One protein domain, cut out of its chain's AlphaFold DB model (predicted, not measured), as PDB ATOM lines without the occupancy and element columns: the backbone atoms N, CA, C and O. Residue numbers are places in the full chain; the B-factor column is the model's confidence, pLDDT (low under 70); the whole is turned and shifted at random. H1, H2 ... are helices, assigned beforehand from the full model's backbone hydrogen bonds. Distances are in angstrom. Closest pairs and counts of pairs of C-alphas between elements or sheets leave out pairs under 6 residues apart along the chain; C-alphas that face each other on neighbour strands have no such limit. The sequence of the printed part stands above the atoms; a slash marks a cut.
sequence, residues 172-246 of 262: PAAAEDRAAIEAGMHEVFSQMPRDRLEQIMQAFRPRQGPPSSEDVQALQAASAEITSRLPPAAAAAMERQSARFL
ATOM      1  N   PRO A 172     -54.557  14.024  30.871       84.50
ATOM      2  CA  PRO A 172     -55.014  12.950  31.749       84.50
ATOM      3  C   PRO A 172     -55.067  11.594  31.033       84.50
ATOM      4  O   PRO A 172     -54.769  10.574  31.651       84.50
ATOM      5  N   ALA A 173     -55.358  11.563  29.728       84.94
ATOM      6  CA  ALA A 173     -55.391  10.314  28.970       84.94
ATOM      7  C   ALA A 173     -53.984   9.714  28.809       84.94
ATOM      8  O   ALA A 173     -53.808   8.500  28.884       84.94
ATOM      9  N   ALA A 174     -52.962  10.556  28.624       84.00
ATOM     10  CA  ALA A 174     -51.570  10.106  28.581       84.00
ATOM     11  C   ALA A 174     -51.091   9.575  29.944       84.00
ATOM     12  O   ALA A 174     -50.299   8.632  29.993       84.00
ATOM     13  N   ALA A 175     -51.570  10.161  31.046       86.31
ATOM     14  CA  ALA A 175     -51.263   9.692  32.394       86.31
ATOM     15  C   ALA A 175     -51.878   8.311  32.677       86.31
ATOM     16  O   ALA A 175     -51.200   7.444  33.232       86.31
ATOM     17  N   GLU A 176     -53.124   8.082  32.251       90.75
ATOM     18  CA  GLU A 176     -53.790   6.777  32.356       90.75
ATOM     19  C   GLU A 176     -53.076   5.697  31.532       90.75
ATOM     20  O   GLU A 176     -52.787   4.618  32.057       90.75
ATOM     21  N   ASP A 177     -52.730   5.998  30.273       89.31
ATOM     22  CA  ASP A 177     -51.971   5.082  29.416       89.31
ATOM     23  C   ASP A 177     -50.621   4.728  30.066       89.31
ATOM     24  O   ASP A 177     -50.279   3.551  30.187       89.31
ATOM     25  N   ARG A 178     -49.883   5.722  30.584       88.56
ATOM     26  CA  ARG A 178     -48.601   5.501  31.271       88.56
ATOM     27  C   ARG A 178     -48.751   4.603  32.500       88.56
ATOM     28  O   ARG A 178     -47.961   3.675  32.662       88.56
ATOM     29  N   ALA A 179     -49.760   4.851  33.334       90.56
ATOM     30  CA  ALA A 179     -50.013   4.050  34.527       90.56
ATOM     31  C   ALA A 179     -50.355   2.591  34.179       90.56
ATOM     32  O   ALA A 179     -49.872   1.669  34.838       90.56
ATOM     33  N   ALA A 180     -51.144   2.366  33.121       93.50
ATOM     34  CA  ALA A 180     -51.472   1.023  32.648       93.50
ATOM     35  C   ALA A 180     -50.232   0.273  32.135       93.50
ATOM     36  O   ALA A 180     -50.045  -0.901  32.461       93.50
ATOM     37  N   ILE A 181     -49.370   0.951  31.371       89.88
ATOM     38  CA  ILE A 181     -48.123   0.378  30.844       89.88
ATOM     39  C   ILE A 181     -47.168   0.030  31.985       89.88
ATOM     40  O   ILE A 181     -46.664  -1.088  32.040       89.88
ATOM     41  N   GLU A 182     -46.947   0.957  32.919       90.12
ATOM     42  CA  GLU A 182     -46.071   0.752  34.074       90.12
ATOM     43  C   GLU A 182     -46.540  -0.435  34.923       90.12
ATOM     44  O   GLU A 182     -45.754  -1.345  35.199       90.12
ATOM     45  N   ALA A 183     -47.832  -0.487  35.263       93.38
ATOM     46  CA  ALA A 183     -48.408  -1.598  36.014       93.38
ATOM     47  C   ALA A 183     -48.234  -2.943  35.286       93.38
ATOM     48  O   ALA A 183     -47.815  -3.924  35.903       93.38
ATOM     49  N   GLY A 184     -48.493  -2.984  33.974       94.44
ATOM     50  CA  GLY A 184     -48.328  -4.198  33.173       94.44
ATOM     51  C   GLY A 184     -46.877  -4.668  33.085       94.44
ATOM     52  O   GLY A 184     -46.604  -5.856  33.245       94.44
ATOM     53  N   MET A 185     -45.929  -3.748  32.900       92.81
ATOM     54  CA  MET A 185     -44.498  -4.068  32.873       92.81
ATOM     55  C   MET A 185     -44.009  -4.588  34.229       92.81
ATOM     56  O   MET A 185     -43.278  -5.579  34.283       92.81
ATOM     57  N   HIS A 186     -44.445  -3.972  35.333       92.75
ATOM     58  CA  HIS A 186     -44.137  -4.457  36.680       92.75
ATOM     59  C   HIS A 186     -44.684  -5.862  36.928       92.75
ATOM     60  O   HIS A 186     -43.976  -6.697  37.493       92.75
ATOM     61  N   GLU A 187     -45.912  -6.141  36.491       96.06
ATOM     62  CA  GLU A 187     -46.500  -7.472  36.598       96.06
ATOM     63  C   GLU A 187     -45.672  -8.508  35.825       96.06
ATOM     64  O   GLU A 187     -45.259  -9.511  36.412       96.06
ATOM     65  N   VAL A 188     -45.337  -8.238  34.558       96.62
ATOM     66  CA  VAL A 188     -44.510  -9.133  33.729       96.62
ATOM     67  C   VAL A 188     -43.157  -9.404  34.385       96.62
ATOM     68  O   VAL A 188     -42.749 -10.561  34.508       96.62
ATOM     69  N   PHE A 189     -42.467  -8.363  34.859       94.50
ATOM     70  CA  PHE A 189     -41.164  -8.527  35.502       94.50
ATOM     71  C   PHE A 189     -41.248  -9.239  36.853       94.50
ATOM     72  O   PHE A 189     -40.339  -9.990  37.191       94.50
ATOM     73  N   SER A 190     -42.342  -9.080  37.603       97.00
ATOM     74  CA  SER A 190     -42.536  -9.795  38.872       97.00
ATOM     75  C   SER A 190     -42.692 -11.311  38.699       97.00
ATOM     76  O   SER A 190     -42.380 -12.072  39.614       97.00
ATOM     77  N   GLN A 191     -43.150 -11.752  37.525       97.00
ATOM     78  CA  GLN A 191     -43.353 -13.163  37.188       97.00
ATOM     79  C   GLN A 191     -42.145 -13.787  36.473       97.00
ATOM     80  O   GLN A 191     -42.103 -15.002  36.263       97.00
ATOM     81  N   MET A 192     -41.171 -12.974  36.064       95.56
ATOM     82  CA  MET A 192     -40.024 -13.432  35.293       95.56
ATOM     83  C   MET A 192     -38.950 -14.047  36.209       95.56
ATOM     84  O   MET A 192     -38.648 -13.487  37.265       95.56
ATOM     85  N   PRO A 193     -38.328 -15.182  35.826       96.94
ATOM     86  CA  PRO A 193     -37.202 -15.732  36.571       96.94
ATOM     87  C   PRO A 193     -36.062 -14.717  36.681       96.94
ATOM     88  O   PRO A 193     -35.742 -14.024  35.714       96.94
ATOM     89  N   ARG A 194     -35.408 -14.667  37.845       95.88
ATOM     90  CA  ARG A 194     -34.313 -13.723  38.107       95.88
ATOM     91  C   ARG A 194     -33.187 -13.832  37.077       95.88
ATOM     92  O   ARG A 194     -32.763 -12.810  36.552       95.88
ATOM     93  N   ASP A 195     -32.766 -15.048  36.743       96.62
ATOM     94  CA  ASP A 195     -31.698 -15.279  35.762       96.62
ATOM     95  C   ASP A 195     -32.064 -14.699  34.388       96.62
ATOM     96  O   ASP A 195     -31.221 -14.153  33.678       96.62
ATOM     97  N   ARG A 196     -33.353 -14.754  34.026       94.44
ATOM     98  CA  ARG A 196     -33.853 -14.189  32.772       94.44
ATOM     99  C   ARG A 196     -33.856 -12.661  32.803       94.44
ATOM    100  O   ARG A 196     -33.431 -12.045  31.831       94.44
ATOM    101  N   LEU A 197     -34.262 -12.049  33.917       92.06
ATOM    102  CA  LEU A 197     -34.150 -10.598  34.109       92.06
ATOM    103  C   LEU A 197     -32.694 -10.131  34.025       92.06
ATOM    104  O   LEU A 197     -32.417  -9.118  33.387       92.06
ATOM    105  N   GLU A 198     -31.759 -10.870  34.624       92.38
ATOM    106  CA  GLU A 198     -30.328 -10.558  34.563       92.38
ATOM    107  C   GLU A 198     -29.798 -10.623  33.122       92.38
ATOM    108  O   GLU A 198     -29.108  -9.697  32.699       92.38
ATOM    109  N   GLN A 199     -30.197 -11.629  32.333       89.38
ATOM    110  CA  GLN A 199     -29.868 -11.709  30.900       89.38
ATOM    111  C   GLN A 199     -30.409 -10.512  30.110       89.38
ATOM    112  O   GLN A 199     -29.675  -9.905  29.329       89.38
ATOM    113  N   ILE A 200     -31.676 -10.142  30.324       88.62
ATOM    114  CA  ILE A 200     -32.285  -8.984  29.655       88.62
ATOM    115  C   ILE A 200     -31.529  -7.710  30.041       88.62
ATOM    116  O   ILE A 200     -31.124  -6.942  29.175       88.62
ATOM    117  N   MET A 201     -31.249  -7.505  31.329       87.44
ATOM    118  CA  MET A 201     -30.482  -6.348  31.797       87.44
ATOM    119  C   MET A 201     -29.055  -6.320  31.258       87.44
ATOM    120  O   MET A 201     -28.535  -5.243  30.972       87.44
ATOM    121  N   GLN A 202     -28.427  -7.479  31.071       85.44
ATOM    122  CA  GLN A 202     -27.114  -7.582  30.451       85.44
ATOM    123  C   GLN A 202     -27.148  -7.206  28.964       85.44
ATOM    124  O   GLN A 202     -26.211  -6.558  28.496       85.44
ATOM    125  N   ALA A 203     -28.226  -7.534  28.248       82.00
ATOM    126  CA  ALA A 203     -28.419  -7.139  26.854       82.00
ATOM    127  C   ALA A 203     -28.576  -5.614  26.684       82.00
ATOM    128  O   ALA A 203     -28.124  -5.062  25.687       82.00
ATOM    129  N   PHE A 204     -29.145  -4.922  27.679       79.69
ATOM    130  CA  PHE A 204     -29.309  -3.459  27.681       79.69
ATOM    131  C   PHE A 204     -28.125  -2.679  28.279       79.69
ATOM    132  O   PHE A 204     -28.197  -1.454  28.412       79.69
ATOM    133  N   ARG A 205     -27.030  -3.342  28.673       81.50
ATOM    134  CA  ARG A 205     -25.860  -2.627  29.204       81.50
ATOM    135  C   ARG A 205     -25.213  -1.746  28.129       81.50
ATOM    136  O   ARG A 205     -25.144  -2.165  26.977       81.50
ATOM    137  N   PRO A 206     -24.664  -0.570  28.495       79.00
ATOM    138  CA  PRO A 206     -23.858   0.224  27.576       79.00
ATOM    139  C   PRO A 206     -22.691  -0.609  27.040       79.00
ATOM    140  O   PRO A 206     -21.908  -1.157  27.819       79.00
ATOM    141  N   ARG A 207     -22.581  -0.700  25.716       75.44
ATOM    142  CA  ARG A 207     -21.504  -1.422  25.031       75.44
ATOM    143  C   ARG A 207     -20.547  -0.446  24.369       75.44
ATOM    144  O   ARG A 207     -20.939   0.634  23.935       75.44
ATOM    145  N   GLN A 208     -19.280  -0.840  24.300       78.75
ATOM    146  CA  GLN A 208     -18.268  -0.135  23.519       78.75
ATOM    147  C   GLN A 208     -18.215  -0.762  22.122       78.75
ATOM    148  O   GLN A 208     -17.380  -1.621  21.865       78.75
ATOM    149  N   GLY A 209     -19.144  -0.372  21.248       81.12
ATOM    150  CA  GLY A 209     -19.185  -0.822  19.853       81.12
ATOM    151  C   GLY A 209     -20.591  -1.148  19.335       81.12
ATOM    152  O   GLY A 209     -21.554  -1.086  20.107       81.12
ATOM    153  N   PRO A 210     -20.709  -1.475  18.033       79.50
ATOM    154  CA  PRO A 210     -21.940  -2.005  17.445       79.50
ATOM    155  C   PRO A 210     -22.418  -3.273  18.169       79.50
ATOM    156  O   PRO A 210     -21.581  -4.082  18.578       79.50
ATOM    157  N   PRO A 211     -23.739  -3.487  18.311       79.38
ATOM    158  CA  PRO A 211     -24.262  -4.774  18.756       79.38
ATOM    159  C   PRO A 211     -23.959  -5.858  17.714       79.38
ATOM    160  O   PRO A 211     -24.040  -5.605  16.511       79.38
ATOM    161  N   SER A 212     -23.634  -7.070  18.166       86.88
ATOM    162  CA  SER A 212     -23.511  -8.214  17.260       86.88
ATOM    163  C   SER A 212     -24.886  -8.654  16.732       86.88
ATOM    164  O   SER A 212     -25.934  -8.289  17.274       86.88
ATOM    165  N   SER A 213     -24.912  -9.478  15.683       85.25
ATOM    166  CA  SER A 213     -26.158 -10.081  15.188       85.25
ATOM    167  C   SER A 213     -26.837 -10.962  16.246       85.25
ATOM    168  O   SER A 213     -28.058 -10.920  16.398       85.25
ATOM    169  N   GLU A 214     -26.050 -11.711  17.021       88.75
ATOM    170  CA  GLU A 214     -26.528 -12.522  18.145       88.75
ATOM    171  C   GLU A 214     -27.186 -11.650  19.223       88.75
ATOM    172  O   GLU A 214     -28.270 -11.961  19.718       88.75
ATOM    173  N   ASP A 215     -26.580 -10.503  19.531       84.00
ATOM    174  CA  ASP A 215     -27.124  -9.548  20.488       84.00
ATOM    175  C   ASP A 215     -28.467  -8.961  20.040       84.00
ATOM    176  O   ASP A 215     -29.395  -8.812  20.840       84.00
ATOM    177  N   VAL A 216     -28.570  -8.623  18.755       85.19
ATOM    178  CA  VAL A 216     -29.802  -8.136  18.130       85.19
ATOM    179  C   VAL A 216     -30.910  -9.180  18.247       85.19
ATOM    180  O   VAL A 216     -32.017  -8.853  18.684       85.19
ATOM    181  N   GLN A 217     -30.614 -10.439  17.921       85.50
ATOM    182  CA  GLN A 217     -31.575 -11.536  18.040       85.50
ATOM    183  C   GLN A 217     -31.996 -11.761  19.496       85.50
ATOM    184  O   GLN A 217     -33.182 -11.944  19.773       85.50
ATOM    185  N   ALA A 218     -31.060 -11.681  20.443       84.69
ATOM    186  CA  ALA A 218     -31.361 -11.804  21.866       84.69
ATOM    187  C   ALA A 218     -32.302 -10.687  22.359       84.69
ATOM    188  O   ALA A 218     -33.253 -10.964  23.096       84.69
ATOM    189  N   LEU A 219     -32.087  -9.442  21.918       85.06
ATOM    190  CA  LEU A 219     -32.955  -8.301  22.234       85.06
ATOM    191  C   LEU A 219     -34.352  -8.439  21.611       85.06
ATOM    192  O   LEU A 219     -35.350  -8.155  22.277       85.06
ATOM    193  N   GLN A 220     -34.443  -8.903  20.363       85.88
ATOM    194  CA  GLN A 220     -35.723  -9.190  19.704       85.88
ATOM    195  C   GLN A 220     -36.487 -10.318  20.412       85.88
ATOM    196  O   GLN A 220     -37.685 -10.200  20.656       85.88
ATOM    197  N   ALA A 221     -35.800 -11.398  20.790       88.69
ATOM    198  CA  ALA A 221     -36.413 -12.505  21.516       88.69
ATOM    199  C   ALA A 221     -36.917 -12.061  22.899       88.69
ATOM    200  O   ALA A 221     -38.019 -12.426  23.307       88.69
ATOM    201  N   ALA A 222     -36.140 -11.238  23.608       87.94
ATOM    202  CA  ALA A 222     -36.543 -10.670  24.889       87.94
ATOM    203  C   ALA A 222     -37.766  -9.746  24.762       87.94
ATOM    204  O   ALA A 222     -38.685  -9.829  25.576       87.94
ATOM    205  N   SER A 223     -37.812  -8.888  23.738       88.31
ATOM    206  CA  SER A 223     -38.946  -7.981  23.529       88.31
ATOM    207  C   SER A 223     -40.222  -8.723  23.125       88.31
ATOM    208  O   SER A 223     -41.297  -8.404  23.642       88.31
ATOM    209  N   ALA A 224     -40.112  -9.759  22.288       90.75
ATOM    210  CA  ALA A 224     -41.226 -10.637  21.944       90.75
ATOM    211  C   ALA A 224     -41.754 -11.383  23.180       90.75
ATOM    212  O   ALA A 224     -42.964 -11.440  23.400       90.75
ATOM    213  N   GLU A 225     -40.856 -11.892  24.029       92.75
ATOM    214  CA  GLU A 225     -41.231 -12.552  25.281       92.75
ATOM    215  C   GLU A 225     -41.996 -11.603  26.215       92.75
ATOM    216  O   GLU A 225     -43.076 -11.958  26.688       92.75
ATOM    217  N   ILE A 226     -41.479 -10.392  26.451       92.38
ATOM    218  CA  ILE A 226     -42.137  -9.386  27.299       92.38
ATOM    219  C   ILE A 226     -43.518  -9.029  26.737       92.38
ATOM    220  O   ILE A 226     -44.505  -9.069  27.469       92.38
ATOM    221  N   THR A 227     -43.600  -8.751  25.434       91.19
ATOM    222  CA  THR A 227     -44.857  -8.385  24.760       91.19
ATOM    223  C   THR A 227     -45.890  -9.510  24.841       91.19
ATOM    224  O   THR A 227     -47.063  -9.252  25.088       91.19
ATOM    225  N   SER A 228     -45.466 -10.772  24.712       96.25
ATOM    226  CA  SER A 228     -46.370 -11.929  24.784       96.25
ATOM    227  C   SER A 228     -46.999 -12.151  26.164       96.25
ATOM    228  O   SER A 228     -48.042 -12.794  26.272       96.25
ATOM    229  N   ARG A 229     -46.369 -11.629  27.224       96.62
ATOM    230  CA  ARG A 229     -46.839 -11.741  28.613       96.62
ATOM    231  C   ARG A 229     -47.575 -10.494  29.092       96.62
ATOM    232  O   ARG A 229     -48.082 -10.482  30.211       96.62
ATOM    233  N   LEU A 230     -47.597  -9.444  28.279       95.31
ATOM    234  CA  LEU A 230     -48.114  -8.147  28.670       95.31
ATOM    235  C   LEU A 230     -49.638  -8.223  28.883       95.31
ATOM    236  O   LEU A 230     -50.347  -8.765  28.031       95.31
ATOM    237  N   PRO A 231     -50.178  -7.674  29.986       97.81
ATOM    238  CA  PRO A 231     -51.620  -7.631  30.183       97.81
ATOM    239  C   PRO A 231     -52.318  -6.873  29.040       97.81
ATOM    240  O   PRO A 231     -51.805  -5.837  28.602       97.81
ATOM    241  N   PRO A 232     -53.519  -7.297  28.593       97.25
ATOM    242  CA  PRO A 232     -54.208  -6.670  27.459       97.25
ATOM    243  C   PRO A 232     -54.418  -5.158  27.613       97.25
ATOM    244  O   PRO A 232     -54.338  -4.416  26.639       97.25
ATOM    245  N   ALA A 233     -54.650  -4.686  28.844       96.44
ATOM    246  CA  ALA A 233     -54.810  -3.262  29.134       96.44
ATOM    247  C   ALA A 233     -53.525  -2.461  28.870       96.44
ATOM    248  O   ALA A 233     -53.586  -1.378  28.290       96.44
ATOM    249  N   ALA A 234     -52.371  -3.010  29.258       95.75
ATOM    250  CA  ALA A 234     -51.069  -2.399  29.034       95.75
ATOM    251  C   ALA A 234     -50.685  -2.447  27.546       95.75
ATOM    252  O   ALA A 234     -50.185  -1.459  27.021       95.75
ATOM    253  N   ALA A 235     -51.005  -3.541  26.845       93.75
ATOM    254  CA  ALA A 235     -50.747  -3.669  25.411       93.75
ATOM    255  C   ALA A 235     -51.565  -2.642  24.613       93.75
ATOM    256  O   ALA A 235     -51.012  -1.887  23.818       93.75
ATOM    257  N   ALA A 236     -52.859  -2.518  24.916       95.00
ATOM    258  CA  ALA A 236     -53.720  -1.515  24.297       95.00
ATOM    259  C   ALA A 236     -53.270  -0.075  24.612       95.00
ATOM    260  O   ALA A 236     -53.422   0.816  23.780       95.00
ATOM    261  N   ALA A 237     -52.730   0.177  25.810       93.38
ATOM    262  CA  ALA A 237     -52.151   1.474  26.160       93.38
ATOM    263  C   ALA A 237     -50.857   1.757  25.377       93.38
ATOM    264  O   ALA A 237     -50.705   2.859  24.852       93.38
ATOM    265  N   MET A 238     -49.971   0.763  25.218       88.31
ATOM    266  CA  MET A 238     -48.779   0.872  24.364       88.31
ATOM    267  C   MET A 238     -49.158   1.181  22.914       88.31
ATOM    268  O   MET A 238     -48.564   2.074  22.319       88.31
ATOM    269  N   GLU A 239     -50.176   0.509  22.368       90.06
ATOM    270  CA  GLU A 239     -50.694   0.759  21.015       90.06
ATOM    271  C   GLU A 239     -51.292   2.164  20.857       90.06
ATOM    272  O   GLU A 239     -51.038   2.853  19.868       90.06
ATOM    273  N   ARG A 240     -52.070   2.640  21.839       91.31
ATOM    274  CA  ARG A 240     -52.585   4.019  21.816       91.31
ATOM    275  C   ARG A 240     -51.457   5.034  21.880       91.31
ATOM    276  O   ARG A 240     -51.518   6.045  21.183       91.31
ATOM    277  N   GLN A 241     -50.443   4.781  22.702       86.12
ATOM    278  CA  GLN A 241     -49.297   5.665  22.829       86.12
ATOM    279  C   GLN A 241     -48.452   5.662  21.546       86.12
ATOM    280  O   GLN A 241     -48.118   6.739  21.061       86.12
ATOM    281  N   SER A 242     -48.171   4.500  20.947       83.44
ATOM    282  CA  SER A 242     -47.434   4.391  19.679       83.44
ATOM    283  C   SER A 242     -48.171   5.048  18.513       83.44
ATOM    284  O   SER A 242     -47.558   5.773  17.727       83.44
ATOM    285  N   ALA A 243     -49.496   4.902  18.444       83.56
ATOM    286  CA  ALA A 243     -50.324   5.536  17.423       83.56
ATOM    287  C   ALA A 243     -50.262   7.076  17.446       83.56
ATOM    288  O   ALA A 243     -50.560   7.710  16.435       83.56
ATOM    289  N   ARG A 244     -49.863   7.698  18.569       77.69
ATOM    290  CA  ARG A 244     -49.630   9.155  18.644       77.69
ATOM    291  C   ARG A 244     -48.329   9.579  17.955       77.69
ATOM    292  O   ARG A 244     -48.231  10.728  17.533       77.69
ATOM    293  N   PHE A 245     -47.349   8.680  17.866       70.06
ATOM    294  CA  PHE A 245     -46.037   8.940  17.263       70.06
ATOM    295  C   PHE A 245     -45.968   8.543  15.790       70.06
ATOM    296  O   PHE A 245     -45.179   9.118  15.042       70.06
ATOM    297  N   LEU A 246     -46.795   7.588  15.361       70.81
ATOM    298  CA  LEU A 246     -46.900   7.221  13.956       70.81
ATOM    299  C   LEU A 246     -47.673   8.317  13.201       70.81
ATOM    300  O   LEU A 246     -48.851   8.547  13.491       70.81
TER     301      LEU A 246
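AT A GLANCE: This is residues 172 to 246 of the 262 residues of the protein "Hypothetical protein" of Alexandrium monilatum (UniProt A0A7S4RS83). The chain goes out along H1 and H2, turns through a loop and comes back along H3 and H4, making two loose layers of two tilted helices each, with H4 packed on H1 and H3 on H2. Residues 205 to 210 of the loop stick out at the turn. The printed part has 75 residues with four named helices, in the order H1, H2, H3, H4, and no named strand: all helix. It is loose, with a radius of gyration of the C-alphas of 14.2 A, and spans 40 by 30 by 19 A.

HOW THE PARTS SIT: H1, residues 172 to 191, is the longest helix. It touches H4, residues 232 to 245, at a steep tilt of 49 degrees, opposite ways; the closest C-alphas, of Ile 181 and Ala 234, are 4.4 A apart. H1 is close to but not clearly touching H2, residues 194 to 203, with the closest C-alphas, of Phe 189 and Leu 197, 7.4 A apart. H2 touches H3, residues 213 to 229, at a steep tilt of 47 degrees, opposite ways; of H3 residues 215 to 222 alone take part, and the closest C-alphas, of Ala 203 and Leu 219, are 6.6 A apart. H3 is about perpendicular to H1, at 74 degrees, and close but not clearly touching: the closest C-alphas, of Val 188 and Arg 229, are 6.2 A apart. H2 and H4 are apart. Every O i to N i+4 pair is within hydrogen-bond range in H1, H2 and H3; in H4 it is 8 of 10.

IN THESE COORDINATES: H1 measures 29.1 A from C-alpha 172 at (-55.014, 12.950, 31.749) to C-alpha 191. H2 measures 14.3 A and H3 24.7 A. H4 measures 20.4 A and ends at C-alpha 245, at (-46.037, 8.940, 17.263).

THE WHOLE: The C-alphas farthest apart, of Pro 172 and Ser 212, are 40.6 A apart. The links H1 to H2 and H3 to H4 are tight, and H2 to H3 is short. The printed part has no cut. Its mean pLDDT is 88.8, and no printed residue is under 70.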